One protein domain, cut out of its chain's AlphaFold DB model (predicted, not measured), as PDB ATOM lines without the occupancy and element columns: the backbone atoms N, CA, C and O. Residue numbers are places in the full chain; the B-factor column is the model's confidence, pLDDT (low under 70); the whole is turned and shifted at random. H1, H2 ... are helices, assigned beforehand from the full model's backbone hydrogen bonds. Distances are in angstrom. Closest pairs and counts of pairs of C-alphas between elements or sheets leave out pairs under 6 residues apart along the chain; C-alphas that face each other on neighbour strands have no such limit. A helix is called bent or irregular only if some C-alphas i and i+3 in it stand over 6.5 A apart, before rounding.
ATOM      1  N   MET A   2     150.491 185.187 277.731       93.94
ATOM      2  CA  MET A   2     150.156 186.604 278.005       93.94
ATOM      3  C   MET A   2     151.194 187.620 277.501       93.94
ATOM      4  O   MET A   2     150.828 188.635 276.916       93.94
ATOM      5  N   ILE A   3     152.490 187.328 277.649       94.06
ATOM      6  CA  ILE A   3     153.570 188.201 277.156       94.06
ATOM      7  C   ILE A   3     153.568 188.281 275.623       94.06
ATOM      8  O   ILE A   3     153.676 189.367 275.063       94.06
ATOM      9  N   ALA A   4     153.391 187.147 274.940       94.62
ATOM     10  CA  ALA A   4     153.339 187.099 273.479       94.62
ATOM     11  C   ALA A   4     152.117 187.857 272.929       94.62
ATOM     12  O   ALA A   4     152.231 188.589 271.948       94.62
ATOM     13  N   LEU A   5     150.968 187.772 273.607       95.44
ATOM     14  CA  LEU A   5     149.799 188.592 273.281       95.44
ATOM     15  C   LEU A   5     150.070 190.079 273.522       95.44
ATOM     16  O   LEU A   5     149.802 190.889 272.639       95.44
ATOM     17  N   SER A   6     150.655 190.444 274.665       94.50
ATOM     18  CA  SER A   6     151.033 191.832 274.966       94.50
ATOM     19  C   SER A   6     151.985 192.405 273.908       94.50
ATOM     20  O   SER A   6     151.771 193.509 273.412       94.50
ATOM     21  N   TYR A   7     152.968 191.617 273.460       93.69
ATOM     22  CA  TYR A   7     153.881 191.963 272.368       93.69
ATOM     23  C   TYR A   7     153.139 192.329 271.070       93.69
ATOM     24  O   TYR A   7     153.510 193.303 270.409       93.69
ATOM     25  N   ILE A   8     152.100 191.573 270.697       94.06
ATOM     26  CA  ILE A   8     151.287 191.828 269.497       94.06
ATOM     27  C   ILE A   8     150.372 193.036 269.719       94.06
ATOM     28  O   ILE A   8     150.309 193.930 268.874       94.06
ATOM     29  N   VAL A   9     149.681 193.091 270.859       95.50
ATOM     30  CA  VAL A   9     148.734 194.164 271.197       95.50
ATOM     31  C   VAL A   9     149.441 195.514 271.245       95.50
ATOM     32  O   VAL A   9     148.939 196.481 270.680       95.50
ATOM     33  N   LEU A  10     150.630 195.586 271.845       94.62
ATOM     34  CA  LEU A  10     151.408 196.820 271.926       94.62
ATOM     35  C   LEU A  10     151.798 197.342 270.537       94.62
ATOM     36  O   LEU A  10     151.819 198.547 270.312       94.62
ATOM     37  N   ARG A  11     152.038 196.435 269.582       92.50
ATOM     38  CA  ARG A  11     152.365 196.789 268.194       92.50
ATOM     39  C   ARG A  11     151.213 197.414 267.434       92.50
ATOM     40  O   ARG A  11     151.473 198.247 266.575       92.50
ATOM     41  N   HIS A  12     149.988 197.034 267.776       92.00
ATOM     42  CA  HIS A  12     148.778 197.589 267.178       92.00
ATOM     43  C   HIS A  12     148.313 198.856 267.901       92.00
ATOM     44  O   HIS A  12     147.883 199.801 267.253       92.00
ATOM     45  N   LYS A  13     148.404 198.894 269.237       95.00
ATOM     46  CA  LYS A  13     147.906 200.023 270.037       95.00
ATOM     47  C   LYS A  13     148.849 201.219 270.073       95.00
ATOM     48  O   LYS A  13     148.366 202.339 270.175       95.00
ATOM     49  N   ARG A  14     150.164 200.978 270.083       93.75
ATOM     50  CA  ARG A  14     151.206 202.008 270.196       93.75
ATOM     51  C   ARG A  14     152.336 201.750 269.190       93.75
ATOM     52  O   ARG A  14     153.444 201.351 269.577       93.75
ATOM     53  N   PRO A  15     152.057 201.848 267.875       90.19
ATOM     54  CA  PRO A  15     153.079 201.691 266.845       90.19
ATOM     55  C   PRO A  15     154.151 202.790 266.885       90.19
ATOM     56  O   PRO A  15     155.277 202.525 266.474       90.19
ATOM     57  N   GLU A  16     153.817 203.974 267.400       93.12
ATOM     58  CA  GLU A  16     154.650 205.180 267.439       93.12
ATOM     59  C   GLU A  16     155.801 205.124 268.449       93.12
ATOM     60  O   GLU A  16     156.746 205.900 268.349       93.12
ATOM     61  N   TRP A  17     155.744 204.220 269.427       93.44
ATOM     62  CA  TRP A  17     156.781 204.128 270.452       93.44
ATOM     63  C   TRP A  17     158.112 203.657 269.871       93.44
ATOM     64  O   TRP A  17     158.177 202.637 269.172       93.44
ATOM     65  N   GLU A  18     159.189 204.357 270.229       90.44
ATOM     66  CA  GLU A  18     160.541 203.907 269.933       90.44
ATOM     67  C   GLU A  18     160.802 202.564 270.616       90.44
ATOM     68  O   GLU A  18     160.510 202.351 271.794       90.44
ATOM     69  N   ARG A  19     161.321 201.613 269.840       90.50
ATOM     70  CA  ARG A  19     161.623 200.262 270.315       90.50
ATOM     71  C   ARG A  19     163.121 200.047 270.198       90.50
ATOM     72  O   ARG A  19     163.567 199.788 269.077       90.50
ATOM     73  N   PRO A  20     163.865 200.105 271.321       92.06
ATOM     74  CA  PRO A  20     165.304 199.847 271.338       92.06
ATOM     75  C   PRO A  20     165.653 198.472 270.762       92.06
ATOM     76  O   PRO A  20     166.686 198.299 270.128       92.06
ATOM     77  N   TYR A  21     164.750 197.501 270.935       89.81
ATOM     78  CA  TYR A  21     164.864 196.170 270.358       89.81
ATOM     79  C   TYR A  21     163.608 195.780 269.574       89.81
ATOM     80  O   TYR A  21     162.470 195.984 270.013       89.81
ATOM     81  N   ARG A  22     163.814 195.154 268.411       87.94
ATOM     82  CA  ARG A  22     162.760 194.559 267.585       87.94
ATOM     83  C   ARG A  22     163.109 193.097 267.350       87.94
ATOM     84  O   ARG A  22     164.184 192.801 266.846       87.94
ATOM     85  N   ALA A  23     162.191 192.198 267.698       89.69
ATOM     86  CA  ALA A  23     162.404 190.784 267.439       89.69
ATOM     87  C   ALA A  23     162.534 190.541 265.922       89.69
ATOM     88  O   ALA A  23     161.761 191.129 265.150       89.69
ATOM     89  N   PRO A  24     163.465 189.671 265.493       88.31
ATOM     90  CA  PRO A  24     163.568 189.272 264.095       88.31
ATOM     91  C   PRO A  24     162.236 188.661 263.651       88.31
ATOM     92  O   PRO A  24     161.593 187.957 264.427       88.31
ATOM     93  N   GLY A  25     161.769 188.992 262.444       87.31
ATOM     94  CA  GLY A  25     160.447 188.577 261.948       87.31
ATOM     95  C   GLY A  25     159.256 189.394 262.478       87.31
ATOM     96  O   GLY A  25     158.122 189.176 262.055       87.31
ATOM     97  N   GLY A  26     159.468 190.373 263.366       88.56
ATOM     98  CA  GLY A  26     158.433 191.337 263.752       88.56
ATOM     99  C   GLY A  26     157.176 190.687 264.346       88.56
ATOM    100  O   GLY A  26     157.249 189.990 265.357       88.56
ATOM    101  N   LEU A  27     156.001 190.964 263.770       91.50
ATOM    102  CA  LEU A  27     154.722 190.414 264.245       91.50
ATOM    103  C   LEU A  27     154.604 188.898 264.040       91.50
ATOM    104  O   LEU A  27     153.989 188.239 264.876       91.50
ATOM    105  N   PHE A  28     155.229 188.347 262.995       94.62
ATOM    106  CA  PHE A  28     155.185 186.914 262.693       94.62
ATOM    107  C   PHE A  28     155.687 186.074 263.873       94.62
ATOM    108  O   PHE A  28     155.013 185.146 264.309       94.62
ATOM    109  N   THR A  29     156.807 186.479 264.470       94.69
ATOM    110  CA  THR A  29     157.384 185.833 265.659       94.69
ATOM    111  C   THR A  29     156.433 185.861 266.853       94.69
ATOM    112  O   THR A  29     156.352 184.895 267.608       94.69
ATOM    113  N   GLY A  30     155.660 186.940 267.002       93.50
ATOM    114  CA  GLY A  30     154.619 187.035 268.023       93.50
ATOM    115  C   GLY A  30     153.503 186.014 267.799       93.50
ATOM    116  O   GLY A  30     153.147 185.288 268.726       93.50
ATOM    117  N   TYR A  31     152.974 185.926 266.575       95.81
ATOM    118  CA  TYR A  31     151.919 184.966 266.235       95.81
ATOM    119  C   TYR A  31     152.388 183.517 266.380       95.81
ATOM    120  O   TYR A  31     151.671 182.708 266.966       95.81
ATOM    121  N   LEU A  32     153.607 183.207 265.932       96.94
ATOM    122  CA  LEU A  32     154.200 181.880 266.085       96.94
ATOM    123  C   LEU A  32     154.351 181.502 267.565       96.94
ATOM    124  O   LEU A  32     153.973 180.403 267.960       96.94
ATOM    125  N   ALA A  33     154.825 182.428 268.403       95.88
ATOM    126  CA  ALA A  33     154.939 182.202 269.843       95.88
ATOM    127  C   ALA A  33     153.574 181.960 270.512       95.88
ATOM    128  O   ALA A  33     153.465 181.116 271.404       95.88
ATOM    129  N   VAL A  34     152.525 182.675 270.087       97.19
ATOM    130  CA  VAL A  34     151.149 182.451 270.561       97.19
ATOM    131  C   VAL A  34     150.652 181.068 270.145       97.19
ATOM    132  O   VAL A  34     150.190 180.325 271.009       97.19
ATOM    133  N   ALA A  35     150.784 180.706 268.867       97.50
ATOM    134  CA  ALA A  35     150.365 179.404 268.353       97.50
ATOM    135  C   ALA A  35     151.079 178.253 269.078       97.50
ATOM    136  O   ALA A  35     150.432 177.314 269.531       97.50
ATOM    137  N   PHE A  36     152.393 178.375 269.281       97.50
ATOM    138  CA  PHE A  36     153.189 177.386 270.005       97.50
ATOM    139  C   PHE A  36     152.769 177.260 271.478       97.50
ATOM    140  O   PHE A  36     152.577 176.154 271.977       97.50
ATOM    141  N   CYS A  37     152.542 178.385 272.169       97.19
ATOM    142  CA  CYS A  37     152.014 178.368 273.536       97.19
ATOM    143  C   CYS A  37     150.644 177.679 273.618       97.19
ATOM    144  O   CYS A  37     150.406 176.920 274.551       97.19
ATOM    145  N   LEU A  38     149.737 177.966 272.680       97.19
ATOM    146  CA  LEU A  38     148.405 177.358 272.650       97.19
ATOM    147  C   LEU A  38     148.488 175.855 272.397       97.19
ATOM    148  O   LEU A  38     147.808 175.097 273.079       97.19
ATOM    149  N   TRP A  39     149.351 175.425 271.475       97.25
ATOM    150  CA  TRP A  39     149.575 174.008 271.216       97.25
ATOM    151  C   TRP A  39     150.065 173.271 272.466       97.25
ATOM    152  O   TRP A  39     149.474 172.256 272.827       97.25
ATOM    153  N   ILE A  40     151.058 173.817 273.181       96.38
ATOM    154  CA  ILE A  40     151.531 173.234 274.448       96.38
ATOM    155  C   ILE A  40     150.393 173.149 275.465       96.38
ATOM    156  O   ILE A  40     150.195 172.096 276.058       96.38
ATOM    157  N   ILE A  41     149.620 174.224 275.649       95.06
ATOM    158  CA  ILE A  41     148.509 174.238 276.611       95.06
ATOM    159  C   ILE A  41     147.480 173.159 276.266       95.06
ATOM    160  O   ILE A  41     147.060 172.424 277.153       95.06
ATOM    161  N   ILE A  42     147.093 173.033 274.995       95.38
ATOM    162  CA  ILE A  42     146.132 172.015 274.550       95.38
ATOM    163  C   ILE A  42     146.698 170.606 274.771       95.38
ATOM    164  O   ILE A  42     145.982 169.739 275.272       95.38
ATOM    165  N   GLY A  43     147.977 170.385 274.454       95.38
ATOM    166  CA  GLY A  43     148.660 169.116 274.713       95.38
ATOM    167  C   GLY A  43     148.654 168.762 276.199       95.38
ATOM    168  O   GLY A  43     148.156 167.710 276.583       95.38
ATOM    169  N   SER A  44     149.086 169.691 277.054       93.56
ATOM    170  CA  SER A  44     149.089 169.499 278.508       93.56
ATOM    171  C   SER A  44     147.689 169.269 279.081       93.56
ATOM    172  O   SER A  44     147.527 168.445 279.974       93.56
ATOM    173  N   LEU A  45     146.664 169.963 278.574       92.31
ATOM    174  CA  LEU A  45     145.275 169.759 279.001       92.31
ATOM    175  C   LEU A  45     144.701 168.411 278.549       92.31
ATOM    176  O   LEU A  45     143.789 167.907 279.196       92.31
ATOM    177  N   SER A  46     145.213 167.834 277.462       92.00
ATOM    178  CA  SER A  46     144.787 166.513 276.982       92.00
ATOM    179  C   SER A  46     145.364 165.378 277.835       92.00
ATOM    180  O   SER A  46     144.759 164.316 277.931       92.00
ATOM    181  N   GLU A  47     146.521 165.603 278.462       93.38
ATOM    182  CA  GLU A  47     147.214 164.610 279.294       93.38
ATOM    183  C   GLU A  47     146.880 164.722 280.789       93.38
ATOM    184  O   GLU A  47     147.046 163.760 281.543       93.38
ATOM    185  N   ILE A  48     146.425 165.889 281.250       93.56
ATOM    186  CA  ILE A  48     146.197 166.128 282.673       93.56
ATOM    187  C   ILE A  48     144.987 165.339 283.203       93.56
ATOM    188  O   ILE A  48     143.924 165.281 282.586       93.56
TER     189      ILE A  48
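Overview. This is residues 2 to 48 of the 91 residues of the protein "APC family permease" of Thermoanaerobacterales bacterium (UniProt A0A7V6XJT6). The longest helix, H2, makes the long axis of a lopsided helical hairpin: the shorter H1 packs on its first part, residues 27 to 34, and a wide loop joins the two at one end. Residues 38 to 48, nearly all in H2, stick out as a bare arm at the other end, and residues 13 to 22, mostly loop, stick out at the loop's end. The printed part has 47 residues with two named helices, H1 then H2, and no named strand; the class is all helix. It is loose, with a radius of gyration of the C-alphas of 13.2 A, and spans 43 by 19 by 13 A.

Along the chain. H2 is residues 27 to 47, 30.8 A from first to last C-alpha, from C-alpha 27 at (154.722, 190.414, 264.245) to C-alpha 47 at (147.214, 164.610, 279.294). H1 is residues 2 to 13, 15.8 A long in the same measure, and C-alpha 2 is at (150.156, 186.604, 278.005). Neither helix is bent.

Arrangement. H2 touches H1 with residues 27 to 34 alone, and the closest C-alphas of the two are those of Gly 30 and Ala 4, 5.6 A apart. The two form a helical hairpin, at a shallow tilt of 31 degrees, and run opposite ways. Their centres are 15.2 A apart. Every O i to N i+4 pair in H2 is within hydrogen-bond range, and in H1 7 of 8 are.

Size, cuts and confidence. The C-alphas farthest apart in the domain are those of Glu 16 and Glu 47, 42.9 A. The link from H1 to H2 is long, with 13 residues, 14 to 26. Residues 13 to 22 stand free, and so do residues 38 to 48, of which 38 to 47 belong to H2. The printed part has no cut, its mean pLDDT is 93.6, and no printed residue is under 70.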